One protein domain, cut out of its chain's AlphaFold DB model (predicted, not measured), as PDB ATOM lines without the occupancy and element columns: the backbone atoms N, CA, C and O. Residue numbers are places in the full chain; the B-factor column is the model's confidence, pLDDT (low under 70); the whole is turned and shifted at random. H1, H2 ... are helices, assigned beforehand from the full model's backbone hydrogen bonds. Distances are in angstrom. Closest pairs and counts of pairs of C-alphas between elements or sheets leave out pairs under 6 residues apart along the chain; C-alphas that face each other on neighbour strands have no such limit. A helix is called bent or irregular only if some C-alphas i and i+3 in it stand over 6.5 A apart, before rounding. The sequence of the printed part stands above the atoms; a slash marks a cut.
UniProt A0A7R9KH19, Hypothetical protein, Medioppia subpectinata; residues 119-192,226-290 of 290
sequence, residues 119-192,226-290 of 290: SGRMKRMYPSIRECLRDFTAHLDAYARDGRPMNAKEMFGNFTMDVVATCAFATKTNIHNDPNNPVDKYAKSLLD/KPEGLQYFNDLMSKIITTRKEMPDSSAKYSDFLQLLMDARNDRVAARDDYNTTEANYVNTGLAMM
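This is residues 119 to 192 and 226 to 290 of the 290 residues of the protein "Hypothetical protein" of Medioppia subpectinata (UniProt A0A7R9KH19). The shape is a long arm of one helix on a smaller helical body: H1 and H2 form a helical hairpin, and H6 starts at the last residues of H2 and runs away from the hairpin, with its residues 264 to 288 sticking out. To one side of H2, H3 packs on the first part of H4, and H4 leads through the small H5 to H6. The printed part has 139 residues with six named helices, H1 to H6 in chain order, and no named strand; the class is all helix. It is extended, with a radius of gyration of the C-alphas of 22.2 A and spans of 88 by 35 by 26 A, the arm making much of the length.

H1, residues 119 to 146, touches H2, residues 152 to 169, through its residues 125 to 136 alone; the closest C-alphas, of Ile 129 and Val 163, are 5.8 A apart. This hairpin has a shallow tilt of 34 degrees, only just short of steep, opposite ways. H1 has a kink of 42 degrees near residue 128 and is only just irregular, with C-alphas 124 and 127 7.0 A apart. H3, residues 182 to 191, is close to but not clearly touching H2, the closest C-alphas, of Asn 158 and Asp 184, being 7.2 A apart. H4, residues 227 to 246, touches H3 with residues 228 to 233 alone, at a steep tilt of 52 degrees, opposite ways; the closest C-alphas, of Tyr 186 and Gly 229, are 4.4 A apart. H5, residues 248 to 253, touches no helix and is only just irregular, with C-alphas 249 and 252 6.6 A apart. H6, residues 257 to 288, and H2 touch only at their ends, the closest C-alphas being those of Ala 168 and Phe 257, 4.5 A apart, at a steep tilt of 39 degrees, the same way. H4 and H6 are near each other, while H1 and H6 are apart. Each O i to N i+4 pair is within hydrogen-bond range in H2, H3, H4 and H6; H1 has 22 of 24, and H5 has 0 of 2, with 2 of 3 O i to N i+3 pairs within range.

H1 begins at C-alpha 119 (184.185, 192.791, 179.738) and is 39.0 A long. H2 is 25.1 A, H3 14.3 A, H4 28.5 A and H5 9.9 A long. H6 is 46.8 A long, from C-alpha 257 (176.444, 191.125, 190.429) to C-alpha 288 (195.076, 152.295, 208.625).

The C-alphas farthest apart are those of Gly 147 and Met 290, 88.0 A. Residues 193 to 225 are not printed; C-alphas 192 and 226 are 7.7 A apart across the cut. H2 to H3 is a long link. The mean pLDDT of the printed part is 78.1, with residues 248 to 255 and 268 to 290 among those under 70.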
ATOM      1  N   SER A 119     184.834 192.234 180.938       86.25
ATOM      2  CA  SER A 119     184.185 192.791 179.738       86.25
ATOM      3  C   SER A 119     182.938 192.006 179.311       86.25
ATOM      4  O   SER A 119     181.910 192.595 178.976       86.25
ATOM      5  N   GLY A 120     182.992 190.671 179.387       83.00
ATOM      6  CA  GLY A 120     181.864 189.795 179.075       83.00
ATOM      7  C   GLY A 120     180.678 189.964 180.029       83.00
ATOM      8  O   GLY A 120     179.535 189.977 179.575       83.00
ATOM      9  N   ARG A 121     180.924 190.129 181.337       79.94
ATOM     10  CA  ARG A 121     179.866 190.356 182.338       79.94
ATOM     11  C   ARG A 121     179.307 191.776 182.246       79.94
ATOM     12  O   ARG A 121     178.090 191.929 182.204       79.94
ATOM     13  N   MET A 122     180.162 192.780 182.058       85.38
ATOM     14  CA  MET A 122     179.746 194.166 181.806       85.38
ATOM     15  C   MET A 122     178.842 194.277 180.569       85.38
ATOM     16  O   MET A 122     177.815 194.951 180.604       85.38
ATOM     17  N   LYS A 123     179.154 193.547 179.488       86.94
ATOM     18  CA  LYS A 123     178.308 193.507 178.284       86.94
ATOM     19  C   LYS A 123     176.915 192.920 178.551       86.94
ATOM     20  O   LYS A 123     175.958 193.347 177.913       86.94
ATOM     21  N   ARG A 124     176.775 191.984 179.499       82.94
ATOM     22  CA  ARG A 124     175.463 191.442 179.909       82.94
ATOM     23  C   ARG A 124     174.637 192.436 180.723       82.94
ATOM     24  O   ARG A 124     173.420 192.374 180.650       82.94
ATOM     25  N   MET A 125     175.276 193.357 181.449       85.44
ATOM     26  CA  MET A 125     174.592 194.424 182.198       85.44
ATOM     27  C   MET A 125     174.118 195.573 181.293       85.44
ATOM     28  O   MET A 125     173.222 196.327 181.662       85.44
ATOM     29  N   TYR A 126     174.682 195.703 180.087       89.50
ATOM     30  CA  TYR A 126     174.381 196.801 179.165       89.50
ATOM     31  C   TYR A 126     172.883 197.026 178.872       89.50
ATOM     32  O   TYR A 126     172.468 198.184 178.876       89.50
ATOM     33  N   PRO A 127     172.037 195.996 178.653       89.44
ATOM     34  CA  PRO A 127     170.601 196.202 178.461       89.44
ATOM     35  C   PRO A 127     169.929 196.898 179.650       89.44
ATOM     36  O   PRO A 127     169.138 197.813 179.431       89.44
ATOM     37  N   SER A 128     170.288 196.525 180.883       88.56
ATOM     38  CA  SER A 128     169.792 197.164 182.107       88.56
ATOM     39  C   SER A 128     170.253 198.617 182.209       88.56
ATOM     40  O   SER A 128     169.444 199.501 182.465       88.56
ATOM     41  N   ILE A 129     171.529 198.887 181.911       91.44
ATOM     42  CA  ILE A 129     172.067 200.258 181.880       91.44
ATOM     43  C   ILE A 129     171.311 201.112 180.854       91.44
ATOM     44  O   ILE A 129     170.975 202.260 181.135       91.44
ATOM     45  N   ARG A 130     171.020 200.565 179.665       93.31
ATOM     46  CA  ARG A 130     170.248 201.277 178.635       93.31
ATOM     47  C   ARG A 130     168.826 201.594 179.073       93.31
ATOM     48  O   ARG A 130     168.308 202.632 178.678       93.31
ATOM     49  N   GLU A 131     168.194 200.704 179.830       90.44
ATOM     50  CA  GLU A 131     166.858 200.955 180.363       90.44
ATOM     51  C   GLU A 131     166.875 202.136 181.339       90.44
ATOM     52  O   GLU A 131     166.147 203.103 181.115       90.44
ATOM     53  N   CYS A 132     167.784 202.127 182.321       91.94
ATOM     54  CA  CYS A 132     167.976 203.260 183.232       91.94
ATOM     55  C   CYS A 132     168.299 204.555 182.468       91.94
ATOM     56  O   CYS A 132     167.800 205.625 182.807       91.94
ATOM     57  N   LEU A 133     169.116 204.473 181.408       94.12
ATOM     58  CA  LEU A 133     169.475 205.631 180.589       94.12
ATOM     59  C   LEU A 133     168.266 206.214 179.852       94.12
ATOM     60  O   LEU A 133     168.132 207.431 179.790       94.12
ATOM     61  N   ARG A 134     167.384 205.368 179.308       93.81
ATOM     62  CA  ARG A 134     166.153 205.824 178.648       93.81
ATOM     63  C   ARG A 134     165.286 206.611 179.625       93.81
ATOM     64  O   ARG A 134     164.846 207.714 179.302       93.81
ATOM     65  N   ASP A 135     165.080 206.059 180.814       90.44
ATOM     66  CA  ASP A 135     164.256 206.694 181.834       90.44
ATOM     67  C   ASP A 135     164.910 208.014 182.280       90.44
ATOM     68  O   ASP A 135     164.249 209.049 182.303       90.44
ATOM     69  N   PHE A 136     166.227 208.037 182.493       93.31
ATOM     70  CA  PHE A 136     166.993 209.255 182.772       93.31
ATOM     71  C   PHE A 136     166.831 210.338 181.693       93.31
ATOM     72  O   PHE A 136     166.530 211.488 182.013       93.31
ATOM     73  N   THR A 137     166.974 209.984 180.411       94.44
ATOM     74  CA  THR A 137     166.816 210.942 179.305       94.44
ATOM     75  C   THR A 137     165.405 211.517 179.231       94.44
ATOM     76  O   THR A 137     165.258 212.713 179.005       94.44
ATOM     77  N   ALA A 138     164.374 210.717 179.524       92.69
ATOM     78  CA  ALA A 138     163.000 211.207 179.571       92.69
ATOM     79  C   ALA A 138     162.798 212.265 180.672       92.69
ATOM     80  O   ALA A 138     162.077 213.243 180.464       92.69
ATOM     81  N   HIS A 139     163.467 212.117 181.821       90.38
ATOM     82  CA  HIS A 139     163.447 213.140 182.869       90.38
ATOM     83  C   HIS A 139     164.169 214.411 182.416       90.38
ATOM     84  O   HIS A 139     163.632 215.500 182.601       90.38
ATOM     85  N   LEU A 140     165.347 214.298 181.788       93.00
ATOM     86  CA  LEU A 140     166.062 215.462 181.249       93.00
ATOM     87  C   LEU A 140     165.227 216.227 180.216       93.00
ATOM     88  O   LEU A 140     165.147 217.453 180.290       93.00
ATOM     89  N   ASP A 141     164.555 215.514 179.311       94.19
ATOM     90  CA  ASP A 141     163.664 216.115 178.316       94.19
ATOM     91  C   ASP A 141     162.515 216.887 178.975       94.19
ATOM     92  O   ASP A 141     162.147 217.961 178.502       94.19
ATOM     93  N   ALA A 142     161.957 216.382 180.080       91.38
ATOM     94  CA  ALA A 142     160.928 217.093 180.836       91.38
ATOM     95  C   ALA A 142     161.465 218.407 181.431       91.38
ATOM     96  O   ALA A 142     160.849 219.455 181.259       91.38
ATOM     97  N   TYR A 143     162.651 218.386 182.051       91.62
ATOM     98  CA  TYR A 143     163.298 219.608 182.552       91.62
ATOM     99  C   TYR A 143     163.591 220.618 181.436       91.62
ATOM    100  O   TYR A 143     163.390 221.817 181.630       91.62
ATOM    101  N   ALA A 144     164.034 220.139 180.270       93.00
ATOM    102  CA  ALA A 144     164.315 220.978 179.111       93.00
ATOM    103  C   ALA A 144     163.043 221.626 178.542       93.00
ATOM    104  O   ALA A 144     163.057 222.814 178.226       93.00
ATOM    105  N   ARG A 145     161.938 220.872 178.446       94.81
ATOM    106  CA  ARG A 145     160.632 221.389 177.996       94.81
ATOM    107  C   ARG A 145     160.071 222.446 178.942       94.81
ATOM    108  O   ARG A 145     159.558 223.455 178.474       94.81
ATOM    109  N   ASP A 146     160.204 222.225 180.246       93.00
ATOM    110  CA  ASP A 146     159.703 223.142 181.273       93.00
ATOM    111  C   ASP A 146     160.598 224.383 181.449       93.00
ATOM    112  O   ASP A 146     160.223 225.321 182.152       93.00
ATOM    113  N   GLY A 147     161.802 224.393 180.859       91.94
ATOM    114  CA  GLY A 147     162.763 225.494 180.977       91.94
ATOM    115  C   GLY A 147     163.246 225.746 182.411       91.94
ATOM    116  O   GLY A 147     163.693 226.848 182.729       91.94
ATOM    117  N   ARG A 148     163.131 224.749 183.296       88.50
ATOM    118  CA  ARG A 148     163.403 224.899 184.731       88.50
ATOM    119  C   ARG A 148     164.823 224.438 185.088       88.50
ATOM    120  O   ARG A 148     165.304 223.451 184.526       88.50
ATOM    121  N   PRO A 149     165.503 225.098 186.043       90.62
ATOM    122  CA  PRO A 149     166.807 224.642 186.510       90.62
ATOM    123  C   PRO A 149     166.697 223.264 187.176       90.62
ATOM    124  O   PRO A 149     165.702 222.952 187.832       90.62
ATOM    125  N   MET A 150     167.743 222.448 187.035       90.31
ATOM    126  CA  MET A 150     167.846 221.136 187.678       90.31
ATOM    127  C   MET A 150     169.110 221.042 188.530       90.31
ATOM    128  O   MET A 150     170.163 221.569 188.165       90.31
ATOM    129  N   ASN A 151     169.038 220.313 189.642       90.25
ATOM    130  CA  ASN A 151     170.222 219.977 190.422       90.25
ATOM    131  C   ASN A 151     170.976 218.823 189.747       90.25
ATOM    132  O   ASN A 151     170.586 217.663 189.867       90.25
ATOM    133  N   ALA A 152     172.073 219.134 189.052       91.62
ATOM    134  CA  ALA A 152     172.863 218.129 188.342       91.62
ATOM    135  C   ALA A 152     173.403 217.031 189.278       91.62
ATOM    136  O   ALA A 152     173.350 215.855 188.933       91.62
ATOM    137  N   LYS A 153     173.872 217.385 190.483       89.88
ATOM    138  CA  LYS A 153     174.424 216.407 191.437       89.88
ATOM    139  C   LYS A 153     173.380 215.363 191.830       89.88
ATOM    140  O   LYS A 153     173.687 214.176 191.863       89.88
ATOM    141  N   GLU A 154     172.164 215.808 192.119       86.81
ATOM    142  CA  GLU A 154     171.055 214.918 192.464       86.81
ATOM    143  C   GLU A 154     170.588 214.103 191.256       86.81
ATOM    144  O   GLU A 154     170.461 212.889 191.347       86.81
ATOM    145  N   MET A 155     170.426 214.748 190.102       89.62
ATOM    146  CA  MET A 155     169.977 214.107 188.868       89.62
ATOM    147  C   MET A 155     170.908 212.959 188.436       89.62
ATOM    148  O   MET A 155     170.456 211.835 188.218       89.62
ATOM    149  N   PHE A 156     172.219 213.210 188.372       92.31
ATOM    150  CA  PHE A 156     173.206 212.177 188.043       92.31
ATOM    151  C   PHE A 156     173.402 211.171 189.185       92.31
ATOM    152  O   PHE A 156     173.588 209.986 188.919       92.31
ATOM    153  N   GLY A 157     173.316 211.610 190.445       89.75
ATOM    154  CA  GLY A 157     173.362 210.720 191.607       89.75
ATOM    155  C   GLY A 157     172.259 209.662 191.555       89.75
ATOM    156  O   GLY A 157     172.556 208.467 191.600       89.75
ATOM    157  N   ASN A 158     171.015 210.089 191.341       88.44
ATOM    158  CA  ASN A 158     169.846 209.218 191.218       88.44
ATOM    159  C   ASN A 158     169.988 208.233 190.050       88.44
ATOM    160  O   ASN A 158     169.728 207.044 190.218       88.44
ATOM    161  N   PHE A 159     170.494 208.699 188.903       91.31
ATOM    162  CA  PHE A 159     170.766 207.834 187.754       91.31
ATOM    163  C   PHE A 159     171.798 206.748 188.078       91.31
ATOM    164  O   PHE A 159     171.567 205.568 187.818       91.31
ATOM    165  N   THR A 160     172.931 207.119 188.683       91.75
ATOM    166  CA  THR A 160     173.960 206.136 189.060       91.75
ATOM    167  C   THR A 160     173.450 205.140 190.100       91.75
ATOM    168  O   THR A 160     173.786 203.959 190.019       91.75
ATOM    169  N   MET A 161     172.598 205.586 191.027       89.06
ATOM    170  CA  MET A 161     171.964 204.723 192.021       89.06
ATOM    171  C   MET A 161     171.037 203.698 191.363       89.06
ATOM    172  O   MET A 161     171.125 202.512 191.674       89.06
ATOM    173  N   ASP A 162     170.196 204.130 190.419       89.44
ATOM    174  CA  ASP A 162     169.273 203.238 189.714       89.44
ATOM    175  C   ASP A 162     170.018 202.219 188.835       89.44
ATOM    176  O   ASP A 162     169.675 201.034 188.821       89.44
ATOM    177  N   VAL A 163     171.116 202.639 188.191       91.12
ATOM    178  CA  VAL A 163     172.007 201.734 187.447       91.12
ATOM    179  C   VAL A 163     172.617 200.677 188.365       91.12
ATOM    180  O   VAL A 163     172.585 199.492 188.026       91.12
ATOM    181  N   VAL A 164     173.163 201.070 189.523       89.19
ATOM    182  CA  VAL A 164     173.749 200.118 190.481       89.19
ATOM    183  C   VAL A 164     172.677 199.181 191.023       89.19
ATOM    184  O   VAL A 164     172.887 197.973 191.014       89.19
ATOM    185  N   ALA A 165     171.519 199.692 191.437       86.62
ATOM    186  CA  ALA A 165     170.449 198.864 191.979       86.62
ATOM    187  C   ALA A 165     169.916 197.848 190.955       86.62
ATOM    188  O   ALA A 165     169.733 196.667 191.272       86.62
ATOM    189  N   THR A 166     169.766 198.270 189.700       87.25
ATOM    190  CA  THR A 166     169.306 197.394 188.622       87.25
ATOM    191  C   THR A 166     170.377 196.369 188.240       87.25
ATOM    192  O   THR A 166     170.079 195.181 188.137       87.25
ATOM    193  N   CYS A 167     171.638 196.776 188.070       86.19
ATOM    194  CA  CYS A 167     172.701 195.869 187.618       86.19
ATOM    195  C   CYS A 167     173.214 194.940 188.725       86.19
ATOM    196  O   CYS A 167     173.617 193.808 188.442       86.19
ATOM    197  N   ALA A 168     173.242 195.410 189.973       81.38
ATOM    198  CA  ALA A 168     173.785 194.642 191.084       81.38
ATOM    199  C   ALA A 168     172.743 193.742 191.750       81.38
ATOM    200  O   ALA A 168     173.077 192.624 192.143       81.38
ATOM    201  N   PHE A 169     171.495 194.211 191.841       79.56
ATOM    202  CA  PHE A 169     170.440 193.562 192.620       79.56
ATOM    203  C   PHE A 169     169.203 193.187 191.798       79.56
ATOM    204  O   PHE A 169     168.223 192.715 192.376       79.56
ATOM    205  N   ALA A 170     169.220 193.406 190.476       79.19
ATOM    206  CA  ALA A 170     168.072 193.192 189.588       79.19
ATOM    207  C   ALA A 170     166.789 193.885 190.088       79.19
ATOM    208  O   ALA A 170     165.681 193.379 189.906       79.19
ATOM    209  N   THR A 171     166.941 195.038 190.750       78.69
ATOM    210  CA  THR A 171     165.848 195.763 191.401       78.69
ATOM    211  C   THR A 171     165.657 197.118 190.736       78.69
ATOM    212  O   THR A 171     166.576 197.931 190.723       78.69
ATOM    213  N   LYS A 172     164.450 197.372 190.220       77.38
ATOM    214  CA  LYS A 172     164.060 198.697 189.726       77.38
ATOM    215  C   LYS A 172     163.663 199.573 190.899       77.38
ATOM    216  O   LYS A 172     162.760 199.213 191.651       77.38
ATOM    217  N   THR A 173     164.327 200.711 191.050       73.44
ATOM    218  CA  THR A 173     164.112 201.580 192.213       73.44
ATOM    219  C   THR A 173     163.101 202.681 191.944       73.44
ATOM    220  O   THR A 173     162.421 203.106 192.871       73.44
ATOM    221  N   ASN A 174     162.962 203.112 190.685       76.88
ATOM    222  CA  ASN A 174     162.109 204.231 190.282       76.88
ATOM    223  C   ASN A 174     162.414 205.545 191.040       76.88
ATOM    224  O   ASN A 174     161.521 206.363 191.261       76.88
ATOM    225  N   ILE A 175     163.678 205.752 191.439       80.38
ATOM    226  CA  ILE A 175     164.125 206.886 192.272       80.38
ATOM    227  C   ILE A 175     163.777 208.248 191.656       80.38
ATOM    228  O   ILE A 175     163.500 209.198 192.378       80.38
ATOM    229  N   HIS A 176     163.758 208.367 190.329       78.44
ATOM    230  CA  HIS A 176     163.476 209.645 189.670       78.44
ATOM    231  C   HIS A 176     162.017 210.114 189.800       78.44
ATOM    232  O   HIS A 176     161.762 211.313 189.705       78.44
ATOM    233  N   ASN A 177     161.078 209.194 190.039       79.25
ATOM    234  CA  ASN A 177     159.648 209.497 190.135       79.25
ATOM    235  C   ASN A 177     159.150 209.624 191.583       79.25
ATOM    236  O   ASN A 177     158.051 210.134 191.800       79.25
ATOM    237  N   ASP A 178     159.930 209.167 192.566       80.31
ATOM    238  CA  ASP A 178     159.569 209.208 193.984       80.31
ATOM    239  C   ASP A 178     160.615 209.996 194.795       80.31
ATOM    240  O   ASP A 178     161.678 209.460 195.118       80.31
ATOM    241  N   PRO A 179     160.312 211.248 195.186       73.38
ATOM    242  CA  PRO A 179     161.193 212.064 196.021       73.38
ATOM    243  C   PRO A 179     161.500 211.463 197.400       73.38
ATOM    244  O   PRO A 179     162.471 211.863 198.035       73.38
ATOM    245  N   ASN A 180     160.677 210.526 197.887       78.44
ATOM    246  CA  ASN A 180     160.840 209.871 199.186       78.44
ATOM    247  C   ASN A 180     161.308 208.419 199.054       78.44
ATOM    248  O   ASN A 180     161.124 207.624 199.983       78.44
ATOM    249  N   ASN A 181     161.931 208.073 197.924       84.69
ATOM    250  CA  ASN A 181     162.381 206.718 197.674       84.69
ATOM    251  C   ASN A 181     163.296 206.220 198.811       84.69
ATOM    252  O   ASN A 181     164.302 206.868 199.128       84.69
ATOM    253  N   PRO A 182     162.996 205.063 199.429       84.62
ATOM    254  CA  PRO A 182     163.770 204.574 200.561       84.62
ATOM    255  C   PRO A 182     165.223 204.273 200.174       84.62
ATOM    256  O   PRO A 182     166.120 204.563 200.960       84.62
ATOM    257  N   VAL A 183     165.483 203.769 198.960       83.88
ATOM    258  CA  VAL A 183     166.849 203.471 198.501       83.88
ATOM    259  C   VAL A 183     167.676 204.750 198.434       83.88
ATOM    260  O   VAL A 183     168.787 204.772 198.957       83.88
ATOM    261  N   ASP A 184     167.125 205.823 197.866       84.12
ATOM    262  CA  ASP A 184     167.801 207.123 197.808       84.12
ATOM    263  C   ASP A 184     168.023 207.712 199.210       84.12
ATOM    264  O   ASP A 184     169.147 208.060 199.579       84.12
ATOM    265  N   LYS A 185     166.976 207.735 200.044       86.94
ATOM    266  CA  LYS A 185     167.042 208.245 201.421       86.94
ATOM    267  C   LYS A 185     168.121 207.541 202.248       86.94
ATOM    268  O   LYS A 185     168.945 208.198 202.889       86.94
ATOM    269  N   TYR A 186     168.118 206.209 202.253       86.12
ATOM    270  CA  TYR A 186     169.061 205.428 203.046       86.12
ATOM    271  C   TYR A 186     170.467 205.436 202.433       86.12
ATOM    272  O   TYR A 186     171.437 205.505 203.188       86.12
ATOM    273  N   ALA A 187     170.612 205.476 201.105       82.88
ATOM    274  CA  ALA A 187     171.919 205.637 200.463       82.88
ATOM    275  C   ALA A 187     172.554 206.994 200.789       82.88
ATOM    276  O   ALA A 187     173.721 207.048 201.179       82.88
ATOM    277  N   LYS A 188     171.782 208.086 200.717       83.62
ATOM    278  CA  LYS A 188     172.232 209.418 201.144       83.62
ATOM    279  C   LYS A 188     172.659 209.407 202.615       83.62
ATOM    280  O   LYS A 188     173.691 209.979 202.938       83.62
ATOM    281  N   SER A 189     171.941 208.690 203.487       82.88
ATOM    282  CA  SER A 189     172.311 208.567 204.907       82.88
ATOM    283  C   SER A 189     173.630 207.820 205.154       82.88
ATOM    284  O   SER A 189     174.306 208.107 206.139       82.88
ATOM    285  N   LEU A 190     174.020 206.903 204.257       77.56
ATOM    286  CA  LEU A 190     175.313 206.213 204.322       77.56
ATOM    287  C   LEU A 190     176.487 207.106 203.902       77.56
ATOM    288  O   LEU A 190     177.616 206.876 204.328       77.56
ATOM    289  N   LEU A 191     176.219 208.104 203.058       77.44
ATOM    290  CA  LEU A 191     177.206 209.071 202.571       77.44
ATOM    291  C   LEU A 191     177.226 210.368 203.400       77.44
ATOM    292  O   LEU A 191     178.091 211.219 203.198       77.44
ATOM    293  N   ASP A 192     176.270 210.524 204.317       77.56
ATOM    294  CA  ASP A 192     176.135 211.667 205.214       77.56
ATOM    295  C   ASP A 192     177.011 211.473 206.455       77.56
ATOM    296  O   ASP A 192     176.573 211.001 207.509       77.56
ATOM    297  N   LYS A 226     175.111 206.859 209.947       69.88
ATOM    298  CA  LYS A 226     173.794 206.599 210.542       69.88
ATOM    299  C   LYS A 226     173.433 205.099 210.469       69.88
ATOM    300  O   LYS A 226     173.481 204.530 209.374       69.88
ATOM    301  N   PRO A 227     173.077 204.436 211.589       74.44
ATOM    302  CA  PRO A 227     172.818 202.992 211.607       74.44
ATOM    303  C   PRO A 227     171.596 202.580 210.772       74.44
ATOM    304  O   PRO A 227     171.547 201.453 210.282       74.44
ATOM    305  N   GLU A 228     170.634 203.480 210.563       80.69
ATOM    306  CA  GLU A 228     169.381 203.200 209.856       80.69
ATOM    307  C   GLU A 228     169.620 202.818 208.392       80.69
ATOM    308  O   GLU A 228     168.988 201.895 207.880       80.69
ATOM    309  N   GLY A 229     170.560 203.496 207.723       80.31
ATOM    310  CA  GLY A 229     170.920 203.170 206.345       80.31
ATOM    311  C   GLY A 229     171.538 201.781 206.238       80.31
ATOM    312  O   GLY A 229     171.174 200.999 205.361       80.31
ATOM    313  N   LEU A 230     172.432 201.442 207.168       80.75
ATOM    314  CA  LEU A 230     173.111 200.150 207.171       80.75
ATOM    315  C   LEU A 230     172.134 198.999 207.438       80.75
ATOM    316  O   LEU A 230     172.190 197.981 206.752       80.75
ATOM    317  N   GLN A 231     171.226 199.176 208.400       84.56
ATOM    318  CA  GLN A 231     170.175 198.202 208.695       84.56
ATOM    319  C   GLN A 231     169.270 197.983 207.482       84.56
ATOM    320  O   GLN A 231     169.100 196.844 207.060       84.56
ATOM    321  N   TYR A 232     168.796 199.060 206.848       86.00
ATOM    322  CA  TYR A 232     167.960 198.962 205.653       86.00
ATOM    323  C   TYR A 232     168.616 198.133 204.541       86.00
ATOM    324  O   TYR A 232     167.988 197.224 203.994       86.00
ATOM    325  N   PHE A 233     169.882 198.412 204.206       83.44
ATOM    326  CA  PHE A 233     170.568 197.662 203.152       83.44
ATOM    327  C   PHE A 233     170.884 196.223 203.564       83.44
ATOM    328  O   PHE A 233     170.778 195.333 202.724       83.44
ATOM    329  N   ASN A 234     171.210 195.958 204.831       84.44
ATOM    330  CA  ASN A 234     171.388 194.588 205.320       84.44
ATOM    331  C   ASN A 234     170.090 193.775 205.228       84.44
ATOM    332  O   ASN A 234     170.119 192.626 204.777       84.44
ATOM    333  N   ASP A 235     168.957 194.371 205.591       87.31
ATOM    334  CA  ASP A 235     167.643 193.733 205.513       87.31
ATOM    335  C   ASP A 235     167.227 193.505 204.058       87.31
ATOM    336  O   ASP A 235     166.783 192.411 203.697       87.31
ATOM    337  N   LEU A 236     167.439 194.502 203.192       85.25
ATOM    338  CA  LEU A 236     167.186 194.396 201.755       85.25
ATOM    339  C   LEU A 236     168.017 193.269 201.131       85.25
ATOM    340  O   LEU A 236     167.473 192.413 200.433       85.25
ATOM    341  N   MET A 237     169.318 193.229 201.422       84.06
ATOM    342  CA  MET A 237     170.219 192.186 200.936       84.06
ATOM    343  C   MET A 237     169.819 190.804 201.437       84.06
ATOM    344  O   MET A 237     169.763 189.858 200.650       84.06
ATOM    345  N   SER A 238     169.498 190.687 202.726       86.31
ATOM    346  CA  SER A 238     169.052 189.429 203.326       86.31
ATOM    347  C   SER A 238     167.769 188.936 202.667       86.31
ATOM    348  O   SER A 238     167.688 187.770 202.286       86.31
ATOM    349  N   LYS A 239     166.801 189.829 202.434       87.06
ATOM    350  CA  LYS A 239     165.552 189.506 201.739       87.06
ATOM    351  C   LYS A 239     165.804 189.016 200.313       87.06
ATOM    352  O   LYS A 239     165.283 187.969 199.943       87.06
ATOM    353  N   ILE A 240     166.637 189.717 199.538       83.56
ATOM    354  CA  ILE A 240     166.971 189.323 198.160       83.56
ATOM    355  C   ILE A 240     167.641 187.941 198.136       83.56
ATOM    356  O   ILE A 240     167.284 187.100 197.311       83.56
ATOM    357  N   ILE A 241     168.586 187.682 199.043       84.06
ATOM    358  CA  ILE A 241     169.277 186.389 199.134       84.06
ATOM    359  C   ILE A 241     168.300 185.270 199.520       84.06
ATOM    360  O   ILE A 241     168.328 184.205 198.902       84.06
ATOM    361  N   THR A 242     167.433 185.492 200.511       86.38
ATOM    362  CA  THR A 242     166.440 184.500 200.953       86.38
ATOM    363  C   THR A 242     165.461 184.159 199.833       86.38
ATOM    364  O   THR A 242     165.317 182.986 199.502       86.38
ATOM    365  N   THR A 243     164.893 185.164 199.156       83.56
ATOM    366  CA  THR A 243     163.994 184.947 198.010       83.56
ATOM    367  C   THR A 243     164.657 184.125 196.901       83.56
ATOM    368  O   THR A 243     164.018 183.260 196.308       83.56
ATOM    369  N   ARG A 244     165.952 184.339 196.631       79.75
ATOM    370  CA  ARG A 244     166.693 183.556 195.625       79.75
ATOM    371  C   ARG A 244     166.920 182.104 196.045       79.75
ATOM    372  O   ARG A 244     166.882 181.225 195.191       79.75
ATOM    373  N   LYS A 245     167.150 181.840 197.335       79.69
ATOM    374  CA  LYS A 245     167.321 180.473 197.860       79.69
ATOM    375  C   LYS A 245     166.023 179.670 197.837       79.69
ATOM    376  O   LYS A 245     166.060 178.473 197.585       79.69
ATOM    377  N   GLU A 246     164.896 180.328 198.090       82.38
ATOM    378  CA  GLU A 246     163.564 179.710 198.078       82.38
ATOM    379  C   GLU A 246     163.050 179.415 196.659       82.38
ATOM    380  O   GLU A 246     162.126 178.622 196.497       82.38
ATOM    381  N   MET A 247     163.662 180.001 195.620       71.50
ATOM    382  CA  MET A 247     163.306 179.789 194.209       71.50
ATOM    383  C   MET A 247     164.502 179.253 193.386       71.50
ATOM    384  O   MET A 247     165.064 179.994 192.570       71.50
ATOM    385  N   PRO A 248     164.896 177.970 193.548       59.50
ATOM    386  CA  PRO A 248     166.110 177.403 192.941       59.50
ATOM    387  C   PRO A 248     166.140 177.479 191.408       59.50
ATOM    388  O   PRO A 248     167.179 177.808 190.829       59.50
ATOM    389  N   ASP A 249     164.991 177.283 190.750       55.94
ATOM    390  CA  ASP A 249     164.858 177.333 189.283       55.94
ATOM    391  C   ASP A 249     165.073 178.740 188.692       55.94
ATOM    392  O   ASP A 249     165.270 178.892 187.487       55.94
ATOM    393  N   SER A 250     165.077 179.790 189.523       54.53
ATOM    394  CA  SER A 250     165.361 181.165 189.086       54.53
ATOM    395  C   SER A 250     166.835 181.559 189.209       54.53
ATOM    396  O   SER A 250     167.213 182.610 188.699       54.53
ATOM    397  N   SER A 251     167.702 180.742 189.813       51.34
ATOM    398  CA  SER A 251     169.146 181.039 189.898       51.34
ATOM    399  C   SER A 251     169.799 181.193 188.513       51.34
ATOM    400  O   SER A 251     170.591 182.107 188.298       51.34
ATOM    401  N   ALA A 252     169.359 180.399 187.530       51.69
ATOM    402  CA  ALA A 252     169.755 180.520 186.124       51.69
ATOM    403  C   ALA A 252     169.236 181.802 185.433       51.69
ATOM    404  O   ALA A 252     169.702 182.158 184.348       51.69
ATOM    405  N   LYS A 253     168.272 182.504 186.043       60.53
ATOM    406  CA  LYS A 253     167.604 183.692 185.488       60.53
ATOM    407  C   LYS A 253     168.319 184.998 185.840       60.53
ATOM    408  O   LYS A 253     168.186 185.976 185.106       60.53
ATOM    409  N   TYR A 254     169.075 185.035 186.937       64.88
ATOM    410  CA  TYR A 254     169.721 186.255 187.421       64.88
ATOM    411  C   TYR A 254     171.176 186.333 186.951       64.88
ATOM    412  O   TYR A 254     172.044 185.616 187.432       64.88
ATOM    413  N   SER A 255     171.471 187.239 186.016       65.69
ATOM    414  CA  SER A 255     172.844 187.526 185.568       65.69
ATOM    415  C   SER A 255     173.427 188.787 186.218       65.69
ATOM    416  O   SER A 255     174.170 189.525 185.567       65.69
ATOM    417  N   ASP A 256     173.042 189.065 187.463       76.06
ATOM    418  CA  ASP A 256     173.446 190.258 188.210       76.06
ATOM    419  C   ASP A 256     174.701 190.037 189.072       76.06
ATOM    420  O   ASP A 256     175.210 188.922 189.226       76.06
ATOM    421  N   PHE A 257     175.236 191.137 189.602       76.56
ATOM    422  CA  PHE A 257     176.444 191.125 190.429       76.56
ATOM    423  C   PHE A 257     176.278 190.293 191.707       76.56
ATOM    424  O   PHE A 257     177.212 189.606 192.118       76.56
ATOM    425  N   LEU A 258     175.104 190.322 192.342       80.75
ATOM    426  CA  LEU A 258     174.871 189.558 193.563       80.75
ATOM    427  C   LEU A 258     174.899 188.050 193.302       80.75
ATOM    428  O   LEU A 258     175.489 187.316 194.093       80.75
ATOM    429  N   GLN A 259     174.326 187.581 192.190       79.25
ATOM    430  CA  GLN A 259     174.388 186.162 191.836       79.25
ATOM    431  C   GLN A 259     175.840 185.709 191.656       79.25
ATOM    432  O   GLN A 259     176.244 184.698 192.217       79.25
ATOM    433  N   LEU A 260     176.656 186.528 190.992       73.62
ATOM    434  CA  LEU A 260     178.092 186.286 190.836       73.62
ATOM    435  C   LEU A 260     178.839 186.158 192.167       73.62
ATOM    436  O   LEU A 260     179.714 185.303 192.301       73.62
ATOM    437  N   LEU A 261     178.499 186.990 193.153       75.69
ATOM    438  CA  LEU A 261     179.078 186.888 194.493       75.69
ATOM    439  C   LEU A 261     178.629 185.619 195.226       75.69
ATOM    440  O   LEU A 261     179.424 185.032 195.960       75.69
ATOM    441  N   MET A 262     177.374 185.200 195.045       78.12
ATOM    442  CA  MET A 262     176.869 183.957 195.632       78.12
ATOM    443  C   MET A 262     177.543 182.729 195.013       78.12
ATOM    444  O   MET A 262     177.982 181.857 195.760       78.12
ATOM    445  N   ASP A 263     177.704 182.703 193.690       75.44
ATOM    446  CA  ASP A 263     178.391 181.626 192.967       75.44
ATOM    447  C   ASP A 263     179.856 181.522 193.425       75.44
ATOM    448  O   ASP A 263     180.291 180.476 193.902       75.44
ATOM    449  N   ALA A 264     180.587 182.644 193.433       69.50
ATOM    450  CA  ALA A 264     181.984 182.682 193.872       69.50
ATOM    451  C   ALA A 264     182.173 182.288 195.350       69.50
ATOM    452  O   ALA A 264     183.227 181.773 195.738       69.50
ATOM    453  N   ARG A 265     181.170 182.538 196.204       73.19
ATOM    454  CA  ARG A 265     181.163 182.055 197.591       73.19
ATOM    455  C   ARG A 265     180.984 180.540 197.640       73.19
ATOM    456  O   ARG A 265     181.711 179.896 198.391       73.19
ATOM    457  N   ASN A 266     180.037 179.993 196.880       74.94
ATOM    458  CA  ASN A 266     179.752 178.559 196.857       74.94
ATOM    459  C   ASN A 266     180.948 177.760 196.324       74.94
ATOM    460  O   ASN A 266     181.343 176.795 196.971       74.94
ATOM    461  N   ASP A 267     181.595 178.222 195.249       70.62
ATOM    462  CA  ASP A 267     182.803 177.594 194.691       70.62
ATOM    463  C   ASP A 267     183.931 177.494 195.731       70.62
ATOM    464  O   ASP A 267     184.632 176.488 195.828       70.62
ATOM    465  N   ARG A 268     184.095 178.529 196.566       65.81
ATOM    466  CA  ARG A 268     185.095 178.534 197.645       65.81
ATOM    467  C   ARG A 268     184.732 177.631 198.817       65.81
ATOM    468  O   ARG A 268     185.636 177.084 199.441       65.81
ATOM    469  N   VAL A 269     183.447 177.523 199.157       67.56
ATOM    470  CA  VAL A 269     182.983 176.596 200.200       67.56
ATOM    471  C   VAL A 269     183.205 175.159 199.734       67.56
ATOM    472  O   VAL A 269     183.851 174.407 200.451       67.56
ATOM    473  N   ALA A 270     182.815 174.833 198.497       65.94
ATOM    474  CA  ALA A 270     183.055 173.524 197.894       65.94
ATOM    475  C   ALA A 270     184.552 173.161 197.876       65.94
ATOM    476  O   ALA A 270     184.932 172.106 198.368       65.94
ATOM    477  N   ALA A 271     185.424 174.075 197.431       64.06
ATOM    478  CA  ALA A 271     186.871 173.840 197.427       64.06
ATOM    479  C   ALA A 271     187.467 173.624 198.835       64.06
ATOM    480  O   ALA A 271     188.453 172.903 198.993       64.06
ATOM    481  N   ARG A 272     186.891 174.252 199.870       64.25
ATOM    482  CA  ARG A 272     187.312 174.064 201.266       64.25
ATOM    483  C   ARG A 272     186.841 172.720 201.823       64.25
ATOM    484  O   ARG A 272     187.598 172.073 202.545       64.25
ATOM    485  N   ASP A 273     185.621 172.313 201.498       69.50
ATOM    486  CA  ASP A 273     185.052 171.039 201.939       69.50
ATOM    487  C   ASP A 273     185.755 169.851 201.258       69.50
ATOM    488  O   ASP A 273     186.049 168.853 201.919       69.50
ATOM    489  N   ASP A 274     186.147 169.998 199.988       64.62
ATOM    490  CA  ASP A 274     186.992 169.041 199.262       64.62
ATOM    491  C   ASP A 274     188.383 168.906 199.899       64.62
ATOM    492  O   ASP A 274     188.874 167.789 200.084       64.62
ATOM    493  N   TYR A 275     189.010 170.022 200.292       60.00
ATOM    494  CA  TYR A 275     190.303 170.006 200.986       60.00
ATOM    495  C   TYR A 275     190.212 169.276 202.332       60.00
ATOM    496  O   TYR A 275     191.000 168.369 202.591       60.00
ATOM    497  N   ASN A 276     189.212 169.602 203.157       66.00
ATOM    498  CA  ASN A 276     189.024 168.975 204.469       66.00
ATOM    499  C   ASN A 276     188.707 167.474 204.357       66.00
ATOM    500  O   ASN A 276     189.158 166.682 205.181       66.00
ATOM    501  N   THR A 277     187.943 167.073 203.337       63.25
ATOM    502  CA  THR A 277     187.602 165.665 203.081       63.25
ATOM    503  C   THR A 277     188.824 164.891 202.590       63.25
ATOM    504  O   THR A 277     189.057 163.756 203.000       63.25
ATOM    505  N   THR A 278     189.647 165.519 201.754       59.94
ATOM    506  CA  THR A 278     190.911 164.955 201.273       59.94
ATOM    507  C   THR A 278     191.918 164.803 202.419       59.94
ATOM    508  O   THR A 278     192.508 163.736 202.573       59.94
ATOM    509  N   GLU A 279     192.054 165.810 203.284       53.28
ATOM    510  CA  GLU A 279     192.898 165.764 204.486       53.28
ATOM    511  C   GLU A 279     192.421 164.691 205.481       53.28
ATOM    512  O   GLU A 279     193.223 163.875 205.939       53.28
ATOM    513  N   ALA A 280     191.112 164.598 205.738       54.59
ATOM    514  CA  ALA A 280     190.532 163.544 206.572       54.59
ATOM    515  C   ALA A 280     190.768 162.137 205.989       54.59
ATOM    516  O   ALA A 280     191.055 161.197 206.733       54.59
ATOM    517  N   ASN A 281     190.708 161.986 204.663       53.12
ATOM    518  CA  ASN A 281     191.000 160.720 203.992       53.12
ATOM    519  C   ASN A 281     192.486 160.348 204.085       53.12
ATOM    520  O   ASN A 281     192.792 159.184 204.340       53.12
ATOM    521  N   TYR A 282     193.416 161.298 203.957       53.66
ATOM    522  CA  TYR A 282     194.848 161.031 204.150       53.66
ATOM    523  C   TYR A 282     195.184 160.647 205.596       53.66
ATOM    524  O   TYR A 282     195.949 159.708 205.806       53.66
ATOM    525  N   VAL A 283     194.576 161.306 206.588       55.62
ATOM    526  CA  VAL A 283     194.756 160.966 208.009       55.62
ATOM    527  C   VAL A 283     194.198 159.573 208.316       55.62
ATOM    528  O   VAL A 283     194.890 158.765 208.931       55.62
ATOM    529  N   ASN A 284     193.001 159.243 207.824       46.25
ATOM    530  CA  ASN A 284     192.398 157.922 208.036       46.25
ATOM    531  C   ASN A 284     193.149 156.798 207.302       46.25
ATOM    532  O   ASN A 284     193.275 155.698 207.834       46.25
ATOM    533  N   THR A 285     193.688 157.065 206.108       50.81
ATOM    534  CA  THR A 285     194.475 156.073 205.354       50.81
ATOM    535  C   THR A 285     195.869 155.883 205.963       50.81
ATOM    536  O   THR A 285     196.360 154.760 206.021       50.81
ATOM    537  N   GLY A 286     196.487 156.949 206.484       38.78
ATOM    538  CA  GLY A 286     197.764 156.885 207.203       38.78
ATOM    539  C   GLY A 286     197.676 156.149 208.544       38.78
ATOM    540  O   GLY A 286     198.606 155.433 208.899       38.78
ATOM    541  N   LEU A 287     196.544 156.255 209.251       40.16
ATOM    542  CA  LEU A 287     196.259 155.483 210.470       40.16
ATOM    543  C   LEU A 287     195.905 154.012 210.199       40.16
ATOM    544  O   LEU A 287     196.119 153.184 211.072       40.16
ATOM    545  N   ALA A 288     195.378 153.677 209.017       37.03
ATOM    546  CA  ALA A 288     195.076 152.295 208.625       37.03
ATOM    547  C   ALA A 288     196.291 151.532 208.052       37.03
ATOM    548  O   ALA A 288     196.221 150.319 207.865       37.03
ATOM    549  N   MET A 289     197.382 152.243 207.738       37.69
ATOM    550  CA  MET A 289     198.649 151.678 207.250       37.69
ATOM    551  C   MET A 289     199.727 151.535 208.344       37.69
ATOM    552  O   MET A 289     200.812 151.033 208.045       37.69
ATOM    553  N   MET A 290     199.444 151.964 209.581       36.25
ATOM    554  CA  MET A 290     200.245 151.686 210.785       36.25
ATOM    555  C   MET A 290     199.651 150.512 211.562       36.25
ATOM    556  O   MET A 290     200.456 149.729 212.113       36.25
TER     557      MET A 290